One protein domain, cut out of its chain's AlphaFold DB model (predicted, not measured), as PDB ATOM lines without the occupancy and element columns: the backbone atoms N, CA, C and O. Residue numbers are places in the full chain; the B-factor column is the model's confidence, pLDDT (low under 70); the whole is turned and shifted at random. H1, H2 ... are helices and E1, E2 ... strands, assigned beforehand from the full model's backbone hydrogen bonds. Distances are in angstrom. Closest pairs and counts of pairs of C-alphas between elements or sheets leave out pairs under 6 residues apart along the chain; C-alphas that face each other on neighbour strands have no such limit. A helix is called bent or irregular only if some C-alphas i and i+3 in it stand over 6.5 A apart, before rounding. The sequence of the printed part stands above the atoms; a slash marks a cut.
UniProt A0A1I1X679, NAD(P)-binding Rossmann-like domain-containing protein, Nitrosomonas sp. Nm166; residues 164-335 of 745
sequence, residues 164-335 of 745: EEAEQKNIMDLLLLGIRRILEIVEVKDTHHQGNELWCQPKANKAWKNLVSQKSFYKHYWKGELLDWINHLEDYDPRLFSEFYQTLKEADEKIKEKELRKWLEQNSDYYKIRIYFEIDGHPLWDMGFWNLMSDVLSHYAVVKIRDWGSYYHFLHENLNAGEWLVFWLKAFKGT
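This is residues 164 to 335 of the 745 residues of the protein "NAD(P)-binding Rossmann-like domain-containing protein" of Nitrosomonas sp. Nm166 (UniProt A0A1I1X679). H7 and H10 lie side by side in the middle of an elongated cluster of helices: the first residues of H8 and H10 meet at a corner, at Phe 289 and Ala 321, the last residue of H4, Asn 231, meets H10 near its other end, at Lys 333, with H2 packed beside H4, and H1 packs on H8 and H9 toward one end of the long axis. At the other end an arm of two helices, H5 and H6, folds back on itself and joins the rest through H7 and through the link from H4. The printed part has 172 residues with ten named helices and one short strand, in the order H1, H2, H3, H4, H5, H6, H7, E1, H8, H9, H10, and its class is mostly helix. The whole is compact, with a radius of gyration of the C-alphas of 17.4 A and spans of 58 by 36 by 32 A.

H1, residues 171 to 185, begins with C-alpha 171 at (229.045, 181.710, 69.323) and is 21.6 A long. H2 is residues 202 to 212, 15.4 A. H3, residues 214 to 218, is irregular: C-alphas 215 and 218 are 7.1 A apart. H4 is residues 222 to 231, 14.1 A, and H5 is residues 238 to 247, 14.4 A. H6, residues 253 to 267, is 20.7 A long and starts with C-alpha 253 at (215.900, 155.266, 32.870). H7 is residues 269 to 276, and the strand E1 is residues 277 to 279. H8 is residues 289 to 296, and H9 is residues 299 to 308, 13.7 A. H10, residues 321 to 335, is 20.6 A long and ends with C-alpha 335 at (228.746, 166.627, 68.820).

H1 touches H8 with residues 178 to 182 alone, about perpendicular at 75 degrees; the closest C-alphas, of Arg 181 and Val 296, are 5.9 A apart. With residues 171 to 175 alone it touches H9, at a steep tilt of 44 degrees, opposite ways, closest at Ile 171 and Ile 305, 5.8 A between C-alphas. H2 touches H4 at a shallow tilt of 29 degrees, opposite ways, and the closest C-alphas, of Ala 207 and Trp 229, are 4.9 A apart. H3 is close to H2 but not clearly touching, with C-alphas 210 and 216 closest at 7.3 A. H4 touches residues 329 to 333 of H10, about perpendicular at 90 degrees, closest at the C-alphas of Asn 231 and Lys 333, 5.4 A. H5 and H6 are close but not clearly touching, with C-alphas 245 and 260 closest at 7.2 A; they run opposite ways at a tilt of 36 degrees, only just steep. H6 and H7 only just touch, with 3 pairs of C-alphas within 8 A, and only at the corner; C-alphas 265 and 272 are closest, at 6.1 A. H7 touches H10 at a shallow tilt of 14 degrees, opposite ways, closest at the C-alphas of Arg 274 and Gly 322, 5.0 A. E1 pairs with no named strand, but its residues 277 to 278 pair, antiparallel, with residues 187 to 188. H8 and H9 form a helical hairpin and only just touch, with 3 pairs of C-alphas within 8 A, closest at Ser 294 and Val 302, 6.6 A. H8 touches H10 about perpendicular at 87 degrees, with the C-alphas of Phe 289 and Ala 321 closest at 3.9 A. Every O i to N i+4 pair is within hydrogen-bond range in H1, H2, H4, H5, H6, H7, H9 and H10; in H8 it is 3 of 4, and in H3 0 of 1, with 0 of 2 O i to N i+3 pairs within range.

The two C-alphas farthest apart, of Ala 166 and Glu 250, are 58.2 A apart. The printed part has no cut. The links H1 to H2, 16 residues, and H9 to H10, 12 residues, are long. The mean pLDDT of the printed part is 87.6; residues 190 to 196 and 214 to 220 are under 70.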
ATOM      1  N   GLU A 164     217.546 189.469  70.493       91.44
ATOM      2  CA  GLU A 164     217.744 188.026  70.665       91.44
ATOM      3  C   GLU A 164     219.185 187.572  70.351       91.44
ATOM      4  O   GLU A 164     219.668 186.605  70.936       91.44
ATOM      5  N   GLU A 165     219.922 188.277  69.487       94.25
ATOM      6  CA  GLU A 165     221.332 187.957  69.212       94.25
ATOM      7  C   GLU A 165     222.232 188.252  70.421       94.25
ATOM      8  O   GLU A 165     223.196 187.530  70.667       94.25
ATOM      9  N   ALA A 166     221.905 189.288  71.203       91.50
ATOM     10  CA  ALA A 166     222.635 189.652  72.419       91.50
ATOM     11  C   ALA A 166     222.371 188.695  73.593       91.50
ATOM     12  O   ALA A 166     223.144 188.670  74.550       91.50
ATOM     13  N   GLU A 167     221.291 187.912  73.529       90.81
ATOM     14  CA  GLU A 167     220.920 186.932  74.557       90.81
ATOM     15  C   GLU A 167     221.684 185.602  74.425       90.81
ATOM     16  O   GLU A 167     221.613 184.747  75.315       90.81
ATOM     17  N   GLN A 168     222.415 185.397  73.324       90.75
ATOM     18  CA  GLN A 168     223.144 184.154  73.082       90.75
ATOM     19  C   GLN A 168     224.407 184.075  73.942       90.75
ATOM     20  O   GLN A 168     225.190 185.019  74.015       90.75
ATOM     21  N   LYS A 169     224.602 182.930  74.611       87.44
ATOM     22  CA  LYS A 169     225.661 182.762  75.620       87.44
ATOM     23  C   LYS A 169     227.047 182.575  75.018       87.44
ATOM     24  O   LYS A 169     228.038 182.858  75.679       87.44
ATOM     25  N   ASN A 170     227.102 182.016  73.817       86.62
ATOM     26  CA  ASN A 170     228.328 181.729  73.092       86.62
ATOM     27  C   ASN A 170     228.058 181.774  71.580       86.62
ATOM     28  O   ASN A 170     226.913 181.877  71.127       86.62
ATOM     29  N   ILE A 171     229.119 181.660  70.787       88.94
ATOM     30  CA  ILE A 171     229.045 181.710  69.323       88.94
ATOM     31  C   ILE A 171     228.235 180.539  68.742       88.94
ATOM     32  O   ILE A 171     227.556 180.706  67.731       88.94
ATOM     33  N   MET A 172     228.239 179.376  69.399       88.19
ATOM     34  CA  MET A 172     227.437 178.225  68.973       88.19
ATOM     35  C   MET A 172     225.940 178.461  69.104       88.19
ATOM     36  O   MET A 172     225.174 178.145  68.197       88.19
ATOM     37  N   ASP A 173     225.526 179.066  70.210       90.25
ATOM     38  CA  ASP A 173     224.150 179.483  70.433       90.25
ATOM     39  C   ASP A 173     223.699 180.512  69.384       90.25
ATOM     40  O   ASP A 173     222.553 180.479  68.937       90.25
ATOM     41  N   LEU A 174     224.608 181.395  68.954       92.81
ATOM     42  CA  LEU A 174     224.358 182.365  67.887       92.81
ATOM     43  C   LEU A 174     224.221 181.700  66.509       92.81
ATOM     44  O   LEU A 174     223.344 182.079  65.733       92.81
ATOM     45  N   LEU A 175     225.024 180.673  66.219       93.00
ATOM     46  CA  LEU A 175     224.874 179.860  65.009       93.00
ATOM     47  C   LEU A 175     223.547 179.081  65.012       93.00
ATOM     48  O   LEU A 175     222.834 179.089  64.008       93.00
ATOM     49  N   LEU A 176     223.172 178.472  66.143       93.50
ATOM     50  CA  LEU A 176     221.874 177.809  66.313       93.50
ATOM     51  C   LEU A 176     220.705 178.782  66.126       93.50
ATOM     52  O   LEU A 176     219.688 178.396  65.554       93.50
ATOM     53  N   LEU A 177     220.847 180.034  66.574       94.06
ATOM     54  CA  LEU A 177     219.846 181.071  66.338       94.06
ATOM     55  C   LEU A 177     219.695 181.369  64.841       94.06
ATOM     56  O   LEU A 177     218.570 181.444  64.350       94.06
ATOM     57  N   GLY A 178     220.808 181.491  64.110       95.19
ATOM     58  CA  GLY A 178     220.788 181.656  62.654       95.19
ATOM     59  C   GLY A 178     220.077 180.499  61.955       95.19
ATOM     60  O   GLY A 178     219.154 180.729  61.182       95.19
ATOM     61  N   ILE A 179     220.411 179.253  62.308       95.44
ATOM     62  CA  ILE A 179     219.733 178.060  61.775       95.44
ATOM     63  C   ILE A 179     218.242 178.083  62.104       95.44
ATOM     64  O   ILE A 179     217.424 177.868  61.217       95.44
ATOM     65  N   ARG A 180     217.866 178.385  63.352       93.19
ATOM     66  CA  ARG A 180     216.457 178.507  63.744       93.19
ATOM     67  C   ARG A 180     215.730 179.498  62.841       93.19
ATOM     68  O   ARG A 180     214.690 179.140  62.314       93.19
ATOM     69  N   ARG A 181     216.279 180.701  62.643       93.50
ATOM     70  CA  ARG A 181     215.659 181.747  61.815       93.50
ATOM     71  C   ARG A 181     215.612 181.380  60.329       93.50
ATOM     72  O   ARG A 181     214.615 181.681  59.685       93.50
ATOM     73  N   ILE A 182     216.617 180.672  59.802       94.56
ATOM     74  CA  ILE A 182     216.571 180.099  58.442       94.56
ATOM     75  C   ILE A 182     215.346 179.194  58.302       94.56
ATOM     76  O   ILE A 182     214.581 179.327  57.353       94.56
ATOM     77  N   LEU A 183     215.117 178.307  59.274       91.25
ATOM     78  CA  LEU A 183     213.984 177.379  59.248       91.25
ATOM     79  C   LEU A 183     212.617 178.075  59.390       91.25
ATOM     80  O   LEU A 183     211.600 177.454  59.098       91.25
ATOM     81  N   GLU A 184     212.571 179.337  59.832       87.19
ATOM     82  CA  GLU A 184     211.334 180.131  59.896       87.19
ATOM     83  C   GLU A 184     210.953 180.761  58.559       87.19
ATOM     84  O   GLU A 184     209.772 181.015  58.330       87.19
ATOM     85  N   ILE A 185     211.946 181.034  57.710       89.94
ATOM     86  CA  ILE A 185     211.746 181.685  56.410       89.94
ATOM     87  C   ILE A 185     211.818 180.706  55.240       89.94
ATOM     88  O   ILE A 185     211.392 181.049  54.144       89.94
ATOM     89  N   VAL A 186     212.362 179.506  55.457       91.38
ATOM     90  CA  VAL A 186     212.500 178.510  54.397       91.38
ATOM     91  C   VAL A 186     211.139 177.969  53.976       91.38
ATOM     92  O   VAL A 186     210.317 177.540  54.792       91.38
ATOM     93  N   GLU A 187     210.923 177.949  52.673       90.06
ATOM     94  CA  GLU A 187     209.796 177.308  52.029       90.06
ATOM     95  C   GLU A 187     210.215 175.906  51.580       90.06
ATOM     96  O   GLU A 187     211.361 175.656  51.195       90.06
ATOM     97  N   VAL A 188     209.283 174.956  51.660       86.00
ATOM     98  CA  VAL A 188     209.510 173.591  51.183       86.00
ATOM     99  C   VAL A 188     208.766 173.433  49.871       86.00
ATOM    100  O   VAL A 188     207.536 173.342  49.858       86.00
ATOM    101  N   LYS A 189     209.523 173.407  48.774       79.06
ATOM    102  CA  LYS A 189     208.995 173.282  47.417       79.06
ATOM    103  C   LYS A 189     208.091 172.064  47.293       79.06
ATOM    104  O   LYS A 189     208.496 170.973  47.685       79.06
ATOM    105  N   ASP A 190     206.912 172.283  46.707       58.88
ATOM    106  CA  ASP A 190     205.766 171.372  46.561       58.88
ATOM    107  C   ASP A 190     206.167 169.901  46.336       58.88
ATOM    108  O   ASP A 190     206.273 169.376  45.223       58.88
ATOM    109  N   THR A 191     206.441 169.213  47.438       55.97
ATOM    110  CA  THR A 191     206.594 167.769  47.481       55.97
ATOM    111  C   THR A 191     205.205 167.185  47.267       55.97
ATOM    112  O   THR A 191     204.265 167.615  47.931       55.97
ATOM    113  N   HIS A 192     205.045 166.181  46.403       50.06
ATOM    114  CA  HIS A 192     203.805 165.400  46.278       50.06
ATOM    115  C   HIS A 192     203.506 164.573  47.554       50.06
ATOM    116  O   HIS A 192     203.255 163.369  47.498       50.06
ATOM    117  N   HIS A 193     203.563 165.182  48.735       53.44
ATOM    118  CA  HIS A 193     203.236 164.583  50.012       53.44
ATOM    119  C   HIS A 193     201.716 164.580  50.151       53.44
ATOM    120  O   HIS A 193     201.091 165.542  50.588       53.44
ATOM    121  N   GLN A 194     201.098 163.452  49.799       44.38
ATOM    122  CA  GLN A 194     199.685 163.166  50.082       44.38
ATOM    123  C   GLN A 194     199.395 162.976  51.595       44.38
ATOM    124  O   GLN A 194     198.452 162.288  51.974       44.38
ATOM    125  N   GLY A 195     200.179 163.594  52.485       51.66
ATOM    126  CA  GLY A 195     200.038 163.517  53.935       51.66
ATOM    127  C   GLY A 195     200.863 164.601  54.633       51.66
ATOM    128  O   GLY A 195     201.926 164.974  54.160       51.66
ATOM    129  N   ASN A 196     200.369 165.111  55.763       57.62
ATOM    130  CA  ASN A 196     200.917 166.232  56.550       57.62
ATOM    131  C   ASN A 196     202.291 165.967  57.233       57.62
ATOM    132  O   ASN A 196     202.534 166.484  58.334       57.62
ATOM    133  N   GLU A 197     203.151 165.115  56.673       77.38
ATOM    134  CA  GLU A 197     204.431 164.699  57.263       77.38
ATOM    135  C   GLU A 197     205.575 164.845  56.251       77.38
ATOM    136  O   GLU A 197     205.546 164.252  55.180       77.38
ATOM    137  N   LEU A 198     206.562 165.668  56.615       85.31
ATOM    138  CA  LEU A 198     207.717 166.050  55.800       85.31
ATOM    139  C   LEU A 198     208.950 165.183  56.101       85.31
ATOM    140  O   LEU A 198     209.742 164.874  55.214       85.31
ATOM    141  N   TRP A 199     209.131 164.787  57.361       91.81
ATOM    142  CA  TRP A 199     210.327 164.081  57.837       91.81
ATOM    143  C   TRP A 199     210.129 162.565  57.857       91.81
ATOM    144  O   TRP A 199     208.999 162.091  57.970       91.81
ATOM    145  N   CYS A 200     211.212 161.795  57.775       91.56
ATOM    146  CA  CYS A 200     211.155 160.330  57.745       91.56
ATOM    147  C   CYS A 200     210.580 159.757  59.052       91.56
ATOM    148  O   CYS A 200     209.825 158.787  59.041       91.56
ATOM    149  N   GLN A 201     210.907 160.378  60.192       92.25
ATOM    150  CA  GLN A 201     210.471 159.925  61.512       92.25
ATOM    151  C   GLN A 201     209.239 160.700  62.017       92.25
ATOM    152  O   GLN A 201     209.237 161.936  62.014       92.25
ATOM    153  N   PRO A 202     208.227 160.029  62.605       92.31
ATOM    154  CA  PRO A 202     207.105 160.708  63.263       92.31
ATOM    155  C   PRO A 202     207.548 161.671  64.375       92.31
ATOM    156  O   PRO A 202     206.935 162.719  64.590       92.31
ATOM    157  N   LYS A 203     208.643 161.343  65.077       93.06
ATOM    158  CA  LYS A 203     209.229 162.214  66.107       93.06
ATOM    159  C   LYS A 203     209.800 163.502  65.512       93.06
ATOM    160  O   LYS A 203     209.504 164.565  66.047       93.06
ATOM    161  N   ALA A 204     210.507 163.421  64.383       93.25
ATOM    162  CA  ALA A 204     210.985 164.600  63.660       93.25
ATOM    163  C   ALA A 204     209.811 165.465  63.176       93.25
ATOM    164  O   ALA A 204     209.818 166.673  63.387       93.25
ATOM    165  N   ASN A 205     208.739 164.864  62.646       91.50
ATOM    166  CA  ASN A 205     207.512 165.592  62.289       91.50
ATOM    167  C   ASN A 205     206.855 166.301  63.473       91.50
ATOM    168  O   ASN A 205     206.399 167.437  63.338       91.50
ATOM    169  N   LYS A 206     206.807 165.657  64.640       90.25
ATOM    170  CA  LYS A 206     206.293 166.278  65.862       90.25
ATOM    171  C   LYS A 206     207.179 167.440  66.320       90.25
ATOM    172  O   LYS A 206     206.648 168.505  66.627       90.25
ATOM    173  N   ALA A 207     208.496 167.242  66.356       89.88
ATOM    174  CA  ALA A 207     209.458 168.266  66.755       89.88
ATOM    175  C   ALA A 207     209.426 169.467  65.798       89.88
ATOM    176  O   ALA A 207     209.314 170.603  66.249       89.88
ATOM    177  N   TRP A 208     209.377 169.216  64.488       88.38
ATOM    178  CA  TRP A 208     209.218 170.242  63.459       88.38
ATOM    179  C   TRP A 208     207.940 171.053  63.647       88.38
ATOM    180  O   TRP A 208     208.000 172.273  63.722       88.38
ATOM    181  N   LYS A 209     206.785 170.391  63.809       86.06
ATOM    182  CA  LYS A 209     205.499 171.068  64.062       86.06
ATOM    183  C   LYS A 209     205.562 171.975  65.290       86.06
ATOM    184  O   LYS A 209     204.966 173.046  65.270       86.06
ATOM    185  N   ASN A 210     206.274 171.569  66.343       82.94
ATOM    186  CA  ASN A 210     206.485 172.423  67.511       82.94
ATOM    187  C   ASN A 210     207.374 173.626  67.167       82.94
ATOM    188  O   ASN A 210     207.004 174.750  67.503       82.94
ATOM    189  N   LEU A 211     208.486 173.396  66.463       82.88
ATOM    190  CA  LEU A 211     209.452 174.420  66.070       82.88
ATOM    191  C   LEU A 211     208.816 175.514  65.193       82.88
ATOM    192  O   LEU A 211     208.951 176.688  65.518       82.88
ATOM    193  N   VAL A 212     208.067 175.138  64.145       77.75
ATOM    194  CA  VAL A 212     207.506 176.088  63.158       77.75
ATOM    195  C   VAL A 212     206.114 176.635  63.505       77.75
ATOM    196  O   VAL A 212     205.574 177.476  62.790       77.75
ATOM    197  N   SER A 213     205.470 176.173  64.585       73.38
ATOM    198  CA  SER A 213     204.147 176.699  64.959       73.38
ATOM    199  C   SER A 213     204.224 178.142  65.483       73.38
ATOM    200  O   SER A 213     205.035 178.457  66.349       73.38
ATOM    201  N   GLN A 214     203.290 179.013  65.067       53.00
ATOM    202  CA  GLN A 214     203.198 180.414  65.535       53.00
ATOM    203  C   GLN A 214     203.063 180.574  67.068       53.00
ATOM    204  O   GLN A 214     203.268 181.662  67.602       53.00
ATOM    205  N   LYS A 215     202.749 179.502  67.813       51.88
ATOM    206  CA  LYS A 215     202.729 179.501  69.290       51.88
ATOM    207  C   LYS A 215     204.128 179.495  69.927       51.88
ATOM    208  O   LYS A 215     204.222 179.573  71.152       51.88
ATOM    209  N   SER A 216     205.192 179.426  69.132       50.50
ATOM    210  CA  SER A 216     206.580 179.378  69.606       50.50
ATOM    211  C   SER A 216     207.207 180.756  69.858       50.50
ATOM    212  O   SER A 216     208.286 180.828  70.437       50.50
ATOM    213  N   PHE A 217     206.485 181.848  69.571       46.03
ATOM    214  CA  PHE A 217     206.938 183.239  69.754       46.03
ATOM    215  C   PHE A 217     207.281 183.632  71.213       46.03
ATOM    216  O   PHE A 217     207.877 184.677  71.442       46.03
ATOM    217  N   TYR A 218     206.920 182.808  72.210       50.66
ATOM    218  CA  TYR A 218     207.105 183.098  73.644       50.66
ATOM    219  C   TYR A 218     207.963 182.078  74.408       50.66
ATOM    220  O   TYR A 218     208.072 182.162  75.633       50.66
ATOM    221  N   LYS A 219     208.555 181.080  73.743       54.03
ATOM    222  CA  LYS A 219     209.326 180.056  74.458       54.03
ATOM    223  C   LYS A 219     210.786 180.477  74.587       54.03
ATOM    224  O   LYS A 219     211.558 180.348  73.645       54.03
ATOM    225  N   HIS A 220     211.217 180.777  75.812       61.44
ATOM    226  CA  HIS A 220     212.632 180.771  76.225       61.44
ATOM    227  C   HIS A 220     213.338 179.394  76.048       61.44
ATOM    228  O   HIS A 220     214.397 179.164  76.626       61.44
ATOM    229  N   TYR A 221     212.756 178.448  75.294       73.31
ATOM    230  CA  TYR A 221     213.185 177.050  75.165       73.31
ATOM    231  C   TYR A 221     213.326 176.561  73.704       73.31
ATOM    232  O   TYR A 221     213.441 175.361  73.470       73.31
ATOM    233  N   TRP A 222     213.363 177.454  72.708       85.19
ATOM    234  CA  TRP A 222     213.488 177.064  71.289       85.19
ATOM    235  C   TRP A 222     214.718 176.186  70.995       85.19
ATOM    236  O   TRP A 222     214.649 175.305  70.143       85.19
ATOM    237  N   LYS A 223     215.825 176.363  71.734       89.12
ATOM    238  CA  LYS A 223     217.049 175.552  71.583       89.12
ATOM    239  C   LYS A 223     216.779 174.066  71.786       89.12
ATOM    240  O   LYS A 223     217.269 173.248  71.018       89.12
ATOM    241  N   GLY A 224     215.988 173.722  72.803       89.31
ATOM    242  CA  GLY A 224     215.632 172.334  73.080       89.31
ATOM    243  C   GLY A 224     214.783 171.731  71.965       89.31
ATOM    244  O   GLY A 224     215.024 170.599  71.574       89.31
ATOM    245  N   GLU A 225     213.839 172.496  71.411       88.56
ATOM    246  CA  GLU A 225     212.979 172.046  70.306       88.56
ATOM    247  C   GLU A 225     213.757 171.887  68.993       88.56
ATOM    248  O   GLU A 225     213.571 170.894  68.289       88.56
ATOM    249  N   LEU A 226     214.669 172.817  68.693       92.56
ATOM    250  CA  LEU A 226     215.555 172.720  67.536       92.56
ATOM    251  C   LEU A 226     216.476 171.501  67.647       92.56
ATOM    252  O   LEU A 226     216.554 170.707  66.715       92.56
ATOM    253  N   LEU A 227     217.148 171.327  68.790       93.06
ATOM    254  CA  LEU A 227     218.031 170.181  69.014       93.06
ATOM    255  C   LEU A 227     217.255 168.859  69.032       93.06
ATOM    256  O   LEU A 227     217.758 167.857  68.533       93.06
ATOM    257  N   ASP A 228     216.029 168.834  69.564       92.62
ATOM    258  CA  ASP A 228     215.156 167.657  69.495       92.62
ATOM    259  C   ASP A 228     214.817 167.306  68.041       92.62
ATOM    260  O   ASP A 228     214.908 166.142  67.660       92.62
ATOM    261  N   TRP A 229     214.505 168.293  67.196       94.62
ATOM    262  CA  TRP A 229     214.289 168.059  65.768       94.62
ATOM    263  C   TRP A 229     215.555 167.535  65.070       94.62
ATOM    264  O   TRP A 229     215.488 166.481  64.438       94.62
ATOM    265  N   ILE A 230     216.707 168.192  65.262       95.62
ATOM    266  CA  ILE A 230     218.006 167.785  64.691       95.62
ATOM    267  C   ILE A 230     218.346 166.333  65.054       95.62
ATOM    268  O   ILE A 230     218.721 165.541  64.191       95.62
ATOM    269  N   ASN A 231     218.168 165.953  66.323       94.62
ATOM    270  CA  ASN A 231     218.482 164.609  66.808       94.62
ATOM    271  C   ASN A 231     217.605 163.506  66.197       94.62
ATOM    272  O   ASN A 231     217.998 162.339  66.222       94.62
ATOM    273  N   HIS A 232     216.441 163.858  65.648       95.31
ATOM    274  CA  HIS A 232     215.519 162.924  65.005       95.31
ATOM    275  C   HIS A 232     215.606 162.916  63.471       95.31
ATOM    276  O   HIS A 232     214.864 162.152  62.854       95.31
ATOM    277  N   LEU A 233     216.479 163.727  62.860       95.44
ATOM    278  CA  LEU A 233     216.732 163.676  61.418       95.44
ATOM    279  C   LEU A 233     217.449 162.381  61.038       95.44
ATOM    280  O   LEU A 233     218.435 162.003  61.676       95.44
ATOM    281  N   GLU A 234     216.999 161.739  59.968       92.69
ATOM    282  CA  GLU A 234     217.589 160.509  59.437       92.69
ATOM    283  C   GLU A 234     218.323 160.740  58.114       92.69
ATOM    284  O   GLU A 234     218.025 161.658  57.346       92.69
ATOM    285  N   ASP A 235     219.282 159.861  57.837       93.19
ATOM    286  CA  ASP A 235     219.914 159.757  56.525       93.19
ATOM    287  C   ASP A 235     219.805 158.336  55.985       93.19
ATOM    288  O   ASP A 235     219.608 157.382  56.740       93.19
ATOM    289  N   TYR A 236     219.981 158.195  54.677       90.31
ATOM    290  CA  TYR A 236     219.886 156.901  54.030       90.31
ATOM    291  C   TYR A 236     221.142 156.046  54.248       90.31
ATOM    292  O   TYR A 236     222.272 156.552  54.264       90.31
ATOM    293  N   ASP A 237     220.944 154.727  54.344       89.06
ATOM    294  CA  ASP A 237     222.020 153.730  54.295       89.06
ATOM    295  C   ASP A 237     222.407 153.458  52.824       89.06
ATOM    296  O   ASP A 237     221.559 152.991  52.053       89.06
ATOM    297  N   PRO A 238     223.663 153.715  52.410       86.69
ATOM    298  CA  PRO A 238     224.127 153.485  51.039       86.69
ATOM    299  C   PRO A 238     223.980 152.042  50.558       86.69
ATOM    300  O   PRO A 238     223.816 151.805  49.364       86.69
ATOM    301  N   ARG A 239     224.027 151.057  51.459       83.12
ATOM    302  CA  ARG A 239     223.892 149.644  51.081       83.12
ATOM    303  C   ARG A 239     222.442 149.293  50.805       83.12
ATOM    304  O   ARG A 239     222.182 148.631  49.810       83.12
ATOM    305  N   LEU A 240     221.506 149.802  51.612       90.06
ATOM    306  CA  LEU A 240     220.073 149.665  51.325       90.06
ATOM    307  C   LEU A 240     219.702 150.402  50.036       90.06
ATOM    308  O   LEU A 240     218.915 149.887  49.243       90.06
ATOM    309  N   PHE A 241     220.308 151.570  49.794       89.81
ATOM    310  CA  PHE A 241     220.176 152.266  48.515       89.81
ATOM    311  C   PHE A 241     220.696 151.401  47.365       89.81
ATOM    312  O   PHE A 241     219.991 151.223  46.379       89.81
ATOM    313  N   SER A 242     221.881 150.798  47.507       86.00
ATOM    314  CA  SER A 242     222.443 149.896  46.499       86.00
ATOM    315  C   SER A 242     221.562 148.666  46.266       86.00
ATOM    316  O   SER A 242     221.347 148.285  45.121       86.00
ATOM    317  N   GLU A 243     221.038 148.029  47.314       89.00
ATOM    318  CA  GLU A 243     220.119 146.890  47.193       89.00
ATOM    319  C   GLU A 243     218.845 147.286  46.442       89.00
ATOM    320  O   GLU A 243     218.448 146.601  45.499       89.00
ATOM    321  N   PHE A 244     218.247 148.425  46.801       92.00
ATOM    322  CA  PHE A 244     217.084 148.967  46.106       92.00
ATOM    323  C   PHE A 244     217.399 149.303  44.645       92.00
ATOM    324  O   PHE A 244     216.651 148.908  43.750       92.00
ATOM    325  N   TYR A 245     218.530 149.959  44.385       88.94
ATOM    326  CA  TYR A 245     218.995 150.299  43.044       88.94
ATOM    327  C   TYR A 245     219.097 149.051  42.155       88.94
ATOM    328  O   TYR A 245     218.625 149.057  41.018       88.94
ATOM    329  N   GLN A 246     219.613 147.939  42.688       86.44
ATOM    330  CA  GLN A 246     219.707 146.673  41.953       86.44
ATOM    331  C   GLN A 246     218.339 146.074  41.588       86.44
ATOM    332  O   GLN A 246     218.219 145.412  40.556       86.44
ATOM    333  N   THR A 247     217.280 146.344  42.362       90.88
ATOM    334  CA  THR A 247     215.911 145.929  41.986       90.88
ATOM    335  C   THR A 247     215.391 146.651  40.740       90.88
ATOM    336  O   THR A 247     214.506 146.138  40.059       90.88
ATOM    337  N   LEU A 248     215.969 147.811  40.410       89.44
ATOM    338  CA  LEU A 248     215.589 148.643  39.270       89.44
ATOM    339  C   LEU A 248     216.479 148.420  38.041       89.44
ATOM    340  O   LEU A 248     216.315 149.131  37.053       89.44
ATOM    341  N   LYS A 249     217.416 147.463  38.060       84.69
ATOM    342  CA  LYS A 249     218.408 147.287  36.982       84.69
ATOM    343  C   LYS A 249     217.777 147.151  35.582       84.69
ATOM    344  O   LYS A 249     218.297 147.719  34.630       84.69
ATOM    345  N   GLU A 250     216.627 146.474  35.480       86.38
ATOM    346  CA  GLU A 250     215.891 146.229  34.222       86.38
ATOM    347  C   GLU A 250     214.860 147.325  33.893       86.38
ATOM    348  O   GLU A 250     214.188 147.258  32.864       86.38
ATOM    349  N   ALA A 251     214.697 148.325  34.765       87.81
ATOM    350  CA  ALA A 251     213.763 149.422  34.550       87.81
ATOM    351  C   ALA A 251     214.315 150.447  33.545       87.81
ATOM    352  O   ALA A 251     215.516 150.715  33.501       87.81
ATOM    353  N   ASP A 252     213.404 151.069  32.791       90.19
ATOM    354  CA  ASP A 252     213.699 152.233  31.948       90.19
ATOM    355  C   ASP A 252     214.283 153.392  32.775       90.19
ATOM    356  O   ASP A 252     213.893 153.589  33.929       90.19
ATOM    357  N   GLU A 253     215.181 154.185  32.180       84.75
ATOM    358  CA  GLU A 253     215.900 155.266  32.870       84.75
ATOM    359  C   GLU A 253     214.951 156.275  33.541       84.75
ATOM    360  O   GLU A 253     215.184 156.643  34.691       84.75
ATOM    361  N   LYS A 254     213.818 156.632  32.915       89.06
ATOM    362  CA  LYS A 254     212.848 157.567  33.520       89.06
ATOM    363  C   LYS A 254     212.127 156.972  34.725       89.06
ATOM    364  O   LYS A 254     211.794 157.683  35.673       89.06
ATOM    365  N   ILE A 255     211.833 155.673  34.679       91.44
ATOM    366  CA  ILE A 255     211.201 154.964  35.801       91.44
ATOM    367  C   ILE A 255     212.206 154.839  36.941       91.44
ATOM    368  O   ILE A 255     211.864 155.116  38.089       91.44
ATOM    369  N   LYS A 256     213.446 154.467  36.611       89.44
ATOM    370  CA  LYS A 256     214.549 154.343  37.559       89.44
ATOM    371  C   LYS A 256     214.786 155.664  38.289       89.44
ATOM    372  O   LYS A 256     214.704 155.683  39.510       89.44
ATOM    373  N   GLU A 257     214.964 156.771  37.568       87.38
ATOM    374  CA  GLU A 257     215.142 158.110  38.149       87.38
ATOM    375  C   GLU A 257     213.993 158.475  39.104       87.38
ATOM    376  O   GLU A 257     214.213 158.881  40.249       87.38
ATOM    377  N   LYS A 258     212.747 158.253  38.668       91.31
ATOM    378  CA  LYS A 258     211.557 158.539  39.473       91.31
ATOM    379  C   LYS A 258     211.507 157.722  40.770       91.31
ATOM    380  O   LYS A 258     211.207 158.285  41.824       91.31
ATOM    381  N   GLU A 259     211.756 156.416  40.708       93.38
ATOM    382  CA  GLU A 259     211.707 155.548  41.892       93.38
ATOM    383  C   GLU A 259     212.900 155.786  42.829       93.38
ATOM    384  O   GLU A 259     212.712 155.771  44.044       93.38
ATOM    385  N   LEU A 260     214.093 156.090  42.304       90.94
ATOM    386  CA  LEU A 260     215.252 156.473  43.118       90.94
ATOM    387  C   LEU A 260     215.004 157.777  43.877       90.94
ATOM    388  O   LEU A 260     215.221 157.834  45.087       90.94
ATOM    389  N   ARG A 261     214.475 158.803  43.199       89.81
ATOM    390  CA  ARG A 261     214.094 160.070  43.836       89.81
ATOM    391  C   ARG A 261     213.077 159.852  44.953       89.81
ATOM    392  O   ARG A 261     213.265 160.335  46.066       89.81
ATOM    393  N   LYS A 262     212.030 159.074  44.679       91.56
ATOM    394  CA  LYS A 262     211.004 158.722  45.668       91.56
ATOM    395  C   LYS A 262     211.587 157.951  46.854       91.56
ATOM    396  O   LYS A 262     211.192 158.192  47.991       91.56
ATOM    397  N   TRP A 263     212.521 157.035  46.612       93.50
ATOM    398  CA  TRP A 263     213.191 156.305  47.683       93.50
ATOM    399  C   TRP A 263     214.021 157.247  48.559       93.50
ATOM    400  O   TRP A 263     213.908 157.188  49.781       93.50
ATOM    401  N   LEU A 264     214.794 158.162  47.967       91.38
ATOM    402  CA  LEU A 264     215.592 159.135  48.719       91.38
ATOM    403  C   LEU A 264     214.713 160.070  49.560       91.38
ATOM    404  O   LEU A 264     215.009 160.287  50.732       91.38
ATOM    405  N   GLU A 265     213.588 160.544  49.021       90.06
ATOM    406  CA  GLU A 265     212.591 161.335  49.766       90.06
ATOM    407  C   GLU A 265     212.067 160.612  51.018       90.06
ATOM    408  O   GLU A 265     211.826 161.234  52.058       90.06
ATOM    409  N   GLN A 266     211.893 159.294  50.917       90.75
ATOM    410  CA  GLN A 266     211.365 158.451  51.988       90.75
ATOM    411  C   GLN A 266     212.424 158.032  53.014       90.75
ATOM    412  O   GLN A 266     212.057 157.657  54.125       90.75
ATOM    413  N   ASN A 267     213.711 158.078  52.652       93.00
ATOM    414  CA  ASN A 267     214.791 157.496  53.450       93.00
ATOM    415  C   ASN A 267     215.882 158.497  53.870       93.00
ATOM    416  O   ASN A 267     216.755 158.125  54.646       93.00
ATOM    417  N   SER A 268     215.853 159.755  53.414       94.12
ATOM    418  CA  SER A 268     216.829 160.775  53.821       94.12
ATOM    419  C   SER A 268     216.199 162.147  54.019       94.12
ATOM    420  O   SER A 268     215.721 162.795  53.085       94.12
ATOM    421  N   ASP A 269     216.258 162.633  55.258       95.56
ATOM    422  CA  ASP A 269     215.843 163.992  55.590       95.56
ATOM    423  C   ASP A 269     216.812 165.030  55.016       95.56
ATOM    424  O   ASP A 269     216.391 166.075  54.521       95.56
ATOM    425  N   TYR A 270     218.104 164.707  54.983       95.81
ATOM    426  CA  TYR A 270     219.123 165.584  54.415       95.81
ATOM    427  C   TYR A 270     219.018 165.717  52.892       95.81
ATOM    428  O   TYR A 270     219.318 166.783  52.357       95.81
ATOM    429  N   TYR A 271     218.564 164.679  52.179       94.06
ATOM    430  CA  TYR A 271     218.226 164.793  50.757       94.06
ATOM    431  C   TYR A 271     217.110 165.820  50.536       94.06
ATOM    432  O   TYR A 271     217.233 166.696  49.681       94.06
ATOM    433  N   LYS A 272     216.046 165.775  51.347       92.88
ATOM    434  CA  LYS A 272     214.930 166.727  51.238       92.88
ATOM    435  C   LYS A 272     215.375 168.167  51.485       92.88
ATOM    436  O   LYS A 272     214.985 169.046  50.724       92.88
ATOM    437  N   ILE A 273     216.231 168.395  52.483       94.88
ATOM    438  CA  ILE A 273     216.808 169.722  52.756       94.88
ATOM    439  C   ILE A 273     217.602 170.223  51.545       94.88
ATOM    440  O   ILE A 273     217.415 171.354  51.118       94.88
ATOM    441  N   ARG A 274     218.446 169.379  50.942       94.75
ATOM    442  CA  ARG A 274     219.244 169.774  49.770       94.75
ATOM    443  C   ARG A 274     218.402 170.142  48.561       94.75
ATOM    444  O   ARG A 274     218.787 171.037  47.828       94.75
ATOM    445  N   ILE A 275     217.309 169.425  48.314       92.25
ATOM    446  CA  ILE A 275     216.582 169.522  47.043       92.25
ATOM    447  C   ILE A 275     215.370 170.456  47.123       92.25
ATOM    448  O   ILE A 275     215.060 171.113  46.128       92.25
ATOM    449  N   TYR A 276     214.684 170.514  48.267       91.75
ATOM    450  CA  TYR A 276     213.374 171.168  48.379       91.75
ATOM    451  C   TYR A 276     213.364 172.451  49.190       91.75
ATOM    452  O   TYR A 276     212.358 173.153  49.148       91.75
ATOM    453  N   PHE A 277     214.425 172.761  49.931       94.00
ATOM    454  CA  PHE A 277     214.467 174.009  50.680       94.00
ATOM    455  C   PHE A 277     214.779 175.170  49.736       94.00
ATOM    456  O   PHE A 277     215.787 175.152  49.022       94.00
ATOM    457  N   GLU A 278     213.917 176.181  49.762       94.75
ATOM    458  CA  GLU A 278     214.054 177.413  48.990       94.75
ATOM    459  C   GLU A 278     213.650 178.638  49.819       94.75
ATOM    460  O   GLU A 278     212.934 178.525  50.811       94.75
ATOM    461  N   ILE A 279     214.142 179.811  49.432       92.56
ATOM    462  CA  ILE A 279     213.731 181.110  49.978       92.56
ATOM    463  C   ILE A 279     213.408 182.005  48.789       92.56
ATOM    464  O   ILE A 279     214.209 182.095  47.860       92.56
ATOM    465  N   ASP A 280     212.228 182.624  48.791       89.88
ATOM    466  CA  ASP A 280     211.744 183.480  47.700       89.88
ATOM    467  C   ASP A 280     211.829 182.804  46.310       89.88
ATOM    468  O   ASP A 280     212.134 183.436  45.297       89.88
ATOM    469  N   GLY A 281     211.587 181.488  46.255       89.56
ATOM    470  CA  GLY A 281     211.689 180.677  45.034       89.56
ATOM    471  C   GLY A 281     213.116 180.324  44.584       89.56
ATOM    472  O   GLY A 281     213.281 179.722  43.520       89.56
ATOM    473  N   HIS A 282     214.144 180.668  45.369       92.06
ATOM    474  CA  HIS A 282     215.540 180.301  45.126       92.06
ATOM    475  C   HIS A 282     215.961 179.105  45.993       92.06
ATOM    476  O   HIS A 282     215.968 179.216  47.222       92.06
ATOM    477  N   PRO A 283     216.355 177.963  45.398       95.75
ATOM    478  CA  PRO A 283     216.856 176.822  46.156       95.75
ATOM    479  C   PRO A 283     218.119 177.161  46.951       95.75
ATOM    480  O   PRO A 283     218.993 177.878  46.467       95.75
ATOM    481  N   LEU A 284     218.282 176.576  48.142       96.88
ATOM    482  CA  LEU A 284     219.446 176.879  48.990       96.88
ATOM    483  C   LEU A 284     220.792 176.471  48.366       96.88
ATOM    484  O   LEU A 284     221.828 177.033  48.716       96.88
ATOM    485  N   TRP A 285     220.811 175.503  47.448       96.25
ATOM    486  CA  TRP A 285     222.041 175.129  46.742       96.25
ATOM    487  C   TRP A 285     222.522 176.201  45.747       96.25
ATOM    488  O   TRP A 285     223.692 176.206  45.370       96.25
ATOM    489  N   ASP A 286     221.662 177.146  45.359       95.94
ATOM    490  CA  ASP A 286     221.973 178.225  44.409       95.94
ATOM    491  C   ASP A 286     222.597 179.468  45.082       95.94
ATOM    492  O   ASP A 286     222.846 180.492  44.452       95.94
ATOM    493  N   MET A 287     222.870 179.407  46.388       96.06
ATOM    494  CA  MET A 287     223.415 180.532  47.153       96.06
ATOM    495  C   MET A 287     224.506 180.102  48.135       96.06
ATOM    496  O   MET A 287     224.679 178.922  48.439       96.06
ATOM    497  N   GLY A 288     225.271 181.079  48.620       96.25
ATOM    498  CA  GLY A 288     226.291 180.866  49.644       96.25
ATOM    499  C   GLY A 288     225.710 180.875  51.057       96.25
ATOM    500  O   GLY A 288     224.774 181.617  51.357       96.25
ATOM    501  N   PHE A 289     226.285 180.082  51.959       95.56
ATOM    502  CA  PHE A 289     225.829 179.976  53.345       95.56
ATOM    503  C   PHE A 289     225.850 181.312  54.099       95.56
ATOM    504  O   PHE A 289     225.027 181.546  54.975       95.56
ATOM    505  N   TRP A 290     226.759 182.230  53.770       93.88
ATOM    506  CA  TRP A 290     226.774 183.567  54.369       93.88
ATOM    507  C   TRP A 290     225.696 184.475  53.846       93.88
ATOM    508  O   TRP A 290     225.240 185.326  54.602       93.88
ATOM    509  N   ASN A 291     225.340 184.336  52.571       95.19
ATOM    510  CA  ASN A 291     224.212 185.061  52.014       95.19
ATOM    511  C   ASN A 291     222.966 184.666  52.811       95.19
ATOM    512  O   ASN A 291     222.382 185.522  53.464       95.19
ATOM    513  N   LEU A 292     222.741 183.355  52.943       95.81
ATOM    514  CA  LEU A 292     221.667 182.796  53.756       95.81
ATOM    515  C   LEU A 292     221.698 183.276  55.222       95.81
ATOM    516  O   LEU A 292     220.685 183.699  55.767       95.81
ATOM    517  N   MET A 293     222.860 183.246  55.882       95.88
ATOM    518  CA  MET A 293     222.984 183.713  57.271       95.88
ATOM    519  C   MET A 293     222.790 185.229  57.415       95.88
ATOM    520  O   MET A 293     222.315 185.681  58.453       95.88
ATOM    521  N   SER A 294     223.153 186.019  56.402       95.75
ATOM    522  CA  SER A 294     222.996 187.481  56.417       95.75
ATOM    523  C   SER A 294     221.546 187.919  56.222       95.75
ATOM    524  O   SER A 294     221.202 189.029  56.622       95.75
ATOM    525  N   ASP A 295     220.698 187.053  55.667       95.06
ATOM    526  CA  ASP A 295     219.260 187.305  55.553       95.06
ATOM    527  C   ASP A 295     218.545 187.178  56.910       95.06
ATOM    528  O   ASP A 295     217.472 187.747  57.109       95.06
ATOM    529  N   VAL A 296     219.148 186.469  57.875       95.38
ATOM    530  CA  VAL A 296     218.518 186.150  59.170       95.38
ATOM    531  C   VAL A 296     219.245 186.687  60.405       95.38
ATOM    532  O   VAL A 296     218.659 186.745  61.491       95.38
ATOM    533  N   LEU A 297     220.516 187.067  60.280       96.94
ATOM    534  CA  LEU A 297     221.334 187.611  61.361       96.94
ATOM    535  C   LEU A 297     221.914 188.969  60.976       96.94
ATOM    536  O   LEU A 297     222.204 189.248  59.814       96.94
ATOM    537  N   SER A 298     222.170 189.809  61.979       96.25
ATOM    538  CA  SER A 298     222.890 191.059  61.766       96.25
ATOM    539  C   SER A 298     224.305 190.815  61.231       96.25
ATOM    540  O   SER A 298     224.959 189.815  61.535       96.25
ATOM    541  N   HIS A 299     224.832 191.792  60.491       94.00
ATOM    542  CA  HIS A 299     226.192 191.726  59.953       94.00
ATOM    543  C   HIS A 299     227.242 191.396  61.031       94.00
ATOM    544  O   HIS A 299     228.122 190.570  60.801       94.00
ATOM    545  N   TYR A 300     227.140 191.989  62.228       93.12
ATOM    546  CA  TYR A 300     228.089 191.714  63.312       93.12
ATOM    547  C   TYR A 300     227.928 190.323  63.921       93.12
ATOM    548  O   TYR A 300     228.931 189.749  64.340       93.12
ATOM    549  N   ALA A 301     226.722 189.753  63.941       94.06
ATOM    550  CA  ALA A 301     226.534 188.365  64.347       94.06
ATOM    551  C   ALA A 301     227.202 187.401  63.353       94.06
ATOM    552  O   ALA A 301     227.934 186.503  63.772       94.06
ATOM    553  N   VAL A 302     227.046 187.641  62.046       94.19
ATOM    554  CA  VAL A 302     227.717 186.849  60.999       94.19
ATOM    555  C   VAL A 302     229.240 186.970  61.104       94.19
ATOM    556  O   VAL A 302     229.935 185.956  61.080       94.19
ATOM    557  N   VAL A 303     229.774 188.184  61.287       90.94
ATOM    558  CA  VAL A 303     231.216 188.410  61.497       90.94
ATOM    559  C   VAL A 303     231.707 187.696  62.758       90.94
ATOM    560  O   VAL A 303     232.743 187.039  62.705       90.94
ATOM    561  N   LYS A 304     230.956 187.757  63.867       89.88
ATOM    562  CA  LYS A 304     231.306 187.063  65.115       89.88
ATOM    563  C   LYS A 304     231.393 185.548  64.914       89.88
ATOM    564  O   LYS A 304     232.385 184.950  65.320       89.88
ATOM    565  N   ILE A 305     230.398 184.937  64.262       90.62
ATOM    566  CA  ILE A 305     230.410 183.498  63.936       90.62
ATOM    567  C   ILE A 305     231.617 183.165  63.067       90.62
ATOM    568  O   ILE A 305     232.391 182.267  63.386       90.62
ATOM    569  N   ARG A 306     231.789 183.909  61.976       89.88
ATOM    570  CA  ARG A 306     232.820 183.649  60.983       89.88
ATOM    571  C   ARG A 306     234.227 183.770  61.558       89.88
ATOM    572  O   ARG A 306     235.026 182.861  61.360       89.88
ATOM    573  N   ASP A 307     234.532 184.877  62.228       85.38
ATOM    574  CA  ASP A 307     235.906 185.244  62.584       85.38
ATOM    575  C   ASP A 307     236.318 184.675  63.946       85.38
ATOM    576  O   ASP A 307     237.486 184.341  64.127       85.38
ATOM    577  N   TRP A 308     235.381 184.519  64.892       83.25
ATOM    578  CA  TRP A 308     235.678 184.041  66.253       83.25
ATOM    579  C   TRP A 308     235.119 182.653  66.572       83.25
ATOM    580  O   TRP A 308     235.401 182.127  67.646       83.25
ATOM    581  N   GLY A 309     234.353 182.034  65.668       81.88
ATOM    582  CA  GLY A 309     233.892 180.655  65.826       81.88
ATOM    583  C   GLY A 309     235.058 179.666  65.859       81.88
ATOM    584  O   GLY A 309     235.532 179.217  64.817       81.88
ATOM    585  N   SER A 310     235.524 179.326  67.060       74.00
ATOM    586  CA  SER A 310     236.517 178.274  67.295       74.00
ATOM    587  C   SER A 310     235.913 176.875  67.092       74.00
ATOM    588  O   SER A 310     234.708 176.699  67.248       74.00
ATOM    589  N   TYR A 311     236.742 175.888  66.722       72.50
ATOM    590  CA  TYR A 311     236.387 174.487  66.392       72.50
ATOM    591  C   TYR A 311     235.686 174.273  65.021       72.50
ATOM    592  O   TYR A 311     235.670 173.160  64.487       72.50
ATOM    593  N   TYR A 312     235.147 175.329  64.402       78.25
ATOM    594  CA  TYR A 312     234.355 175.265  63.165       78.25
ATOM    595  C   TYR A 312     235.140 175.701  61.928       78.25
ATOM    596  O   TYR A 312     235.297 176.889  61.649       78.25
ATOM    597  N   HIS A 313     235.612 174.723  61.160       85.75
ATOM    598  CA  HIS A 313     236.381 174.981  59.947       85.75
ATOM    599  C   HIS A 313     235.501 175.349  58.751       85.75
ATOM    600  O   HIS A 313     234.317 175.024  58.679       85.75
ATOM    601  N   PHE A 314     236.129 176.026  57.800       88.62
ATOM    602  CA  PHE A 314     235.629 176.470  56.506       88.62
ATOM    603  C   PHE A 314     234.489 177.480  56.570       88.62
ATOM    604  O   PHE A 314     233.905 177.827  55.543       88.62
ATOM    605  N   LEU A 315     234.227 178.043  57.754       84.38
ATOM    606  CA  LEU A 315     233.278 179.137  57.902       84.38
ATOM    607  C   LEU A 315     233.622 180.305  56.974       84.38
ATOM    608  O   LEU A 315     232.685 180.958  56.557       84.38
ATOM    609  N   HIS A 316     234.894 180.532  56.604       87.94
ATOM    610  CA  HIS A 316     235.355 181.591  55.683       87.94
ATOM    611  C   HIS A 316     234.980 181.429  54.205       87.94
ATOM    612  O   HIS A 316     235.158 182.364  53.427       87.94
ATOM    613  N   GLU A 317     234.491 180.260  53.801       91.56
ATOM    614  CA  GLU A 317     234.563 179.850  52.397       91.56
ATOM    615  C   GLU A 317     233.294 180.153  51.589       91.56
ATOM    616  O   GLU A 317     233.333 180.050  50.362       91.56
ATOM    617  N   ASN A 318     232.215 180.568  52.271       93.88
ATOM    618  CA  ASN A 318     230.885 180.867  51.720       93.88
ATOM    619  C   ASN A 318     230.379 179.801  50.726       93.88
ATOM    620  O   ASN A 318     230.027 180.098  49.585       93.88
ATOM    621  N   LEU A 319     230.402 178.545  51.168       95.50
ATOM    622  CA  LEU A 319     230.029 177.381  50.364       95.50
ATOM    623  C   LEU A 319     228.518 177.302  50.134       95.50
ATOM    624  O   LEU A 319     227.754 178.024  50.773       95.50
ATOM    625  N   ASN A 320     228.108 176.411  49.233       96.62
ATOM    626  CA  ASN A 320     226.715 176.071  48.939       96.62
ATOM    627  C   ASN A 320     225.851 175.984  50.212       96.62
ATOM    628  O   ASN A 320     226.134 175.171  51.095       96.62
ATOM    629  N   ALA A 321     224.810 176.811  50.325       96.94
ATOM    630  CA  ALA A 321     224.073 176.961  51.576       96.94
ATOM    631  C   ALA A 321     223.273 175.708  51.953       96.94
ATOM    632  O   ALA A 321     223.204 175.377  53.136       96.94
ATOM    633  N   GLY A 322     222.720 174.985  50.974       96.56
ATOM    634  CA  GLY A 322     222.010 173.724  51.206       96.56
ATOM    635  C   GLY A 322     222.928 172.638  51.774       96.56
ATOM    636  O   GLY A 322     222.609 172.016  52.788       96.56
ATOM    637  N   GLU A 323     224.104 172.457  51.172       95.81
ATOM    638  CA  GLU A 323     225.116 171.512  51.662       95.81
ATOM    639  C   GLU A 323     225.677 171.925  53.022       95.81
ATOM    640  O   GLU A 323     225.807 171.098  53.928       95.81
ATOM    641  N   TRP A 324     225.974 173.212  53.199       94.06
ATOM    642  CA  TRP A 324     226.572 173.705  54.434       94.06
ATOM    643  C   TRP A 324     225.585 173.703  55.605       94.06
ATOM    644  O   TRP A 324     225.970 173.406  56.735       94.06
ATOM    645  N   LEU A 325     224.297 173.955  55.350       96.00
ATOM    646  CA  LEU A 325     223.246 173.771  56.348       96.00
ATOM    647  C   LEU A 325     223.190 172.308  56.803       96.00
ATOM    648  O   LEU A 325     223.199 172.046  58.003       96.00
ATOM    649  N   VAL A 326     223.202 171.350  55.868       96.31
ATOM    650  CA  VAL A 326     223.241 169.918  56.207       96.31
ATOM    651  C   VAL A 326     224.493 169.551  57.005       96.31
ATOM    652  O   VAL A 326     224.378 168.827  57.997       96.31
ATOM    653  N   PHE A 327     225.667 170.058  56.616       94.19
ATOM    654  CA  PHE A 327     226.912 169.868  57.365       94.19
ATOM    655  C   PHE A 327     226.740 170.285  58.832       94.19
ATOM    656  O   PHE A 327     227.046 169.506  59.736       94.19
ATOM    657  N   TRP A 328     226.180 171.474  59.078       92.25
ATOM    658  CA  TRP A 328     225.945 171.966  60.433       92.25
ATOM    659  C   TRP A 328     224.947 171.112  61.203       92.25
ATOM    660  O   TRP A 328     225.227 170.738  62.340       92.25
ATOM    661  N   LEU A 329     223.813 170.756  60.597       95.31
ATOM    662  CA  LEU A 329     222.808 169.902  61.238       95.31
ATOM    663  C   LEU A 329     223.412 168.561  61.682       95.31
ATOM    664  O   LEU A 329     223.165 168.118  62.804       95.31
ATOM    665  N   LYS A 330     224.267 167.957  60.847       93.88
ATOM    666  CA  LYS A 330     225.002 166.732  61.184       93.88
ATOM    667  C   LYS A 330     226.005 166.958  62.320       93.88
ATOM    668  O   LYS A 330     225.989 166.198  63.283       93.88
ATOM    669  N   ALA A 331     226.796 168.033  62.276       90.06
ATOM    670  CA  ALA A 331     227.750 168.365  63.338       90.06
ATOM    671  C   ALA A 331     227.062 168.591  64.702       90.06
ATOM    672  O   ALA A 331     227.532 168.103  65.731       90.06
ATOM    673  N   PHE A 332     225.911 169.277  64.721       91.69
ATOM    674  CA  PHE A 332     225.109 169.463  65.935       91.69
ATOM    675  C   PHE A 332     224.536 168.147  66.464       91.69
ATOM    676  O   PHE A 332     224.530 167.941  67.678       91.69
ATOM    677  N   LYS A 333     224.094 167.247  65.578       93.00
ATOM    678  CA  LYS A 333     223.624 165.908  65.956       93.00
ATOM    679  C   LYS A 333     224.751 165.065  66.576       93.00
ATOM    680  O   LYS A 333     224.564 164.468  67.635       93.00
ATOM    681  N   GLY A 334     225.929 165.067  65.949       88.06
ATOM    682  CA  GLY A 334     227.059 164.203  66.304       88.06
ATOM    683  C   GLY A 334     227.951 164.701  67.448       88.06
ATOM    684  O   GLY A 334     228.768 163.929  67.958       88.06
ATOM    685  N   THR A 335     227.804 165.956  67.895       85.75
ATOM    686  CA  THR A 335     228.746 166.627  68.820       85.75
ATOM    687  C   THR A 335     229.056 165.860  70.108       85.75
ATOM    688  O   THR A 335     230.192 165.853  70.575       85.75
TER     689      THR A 335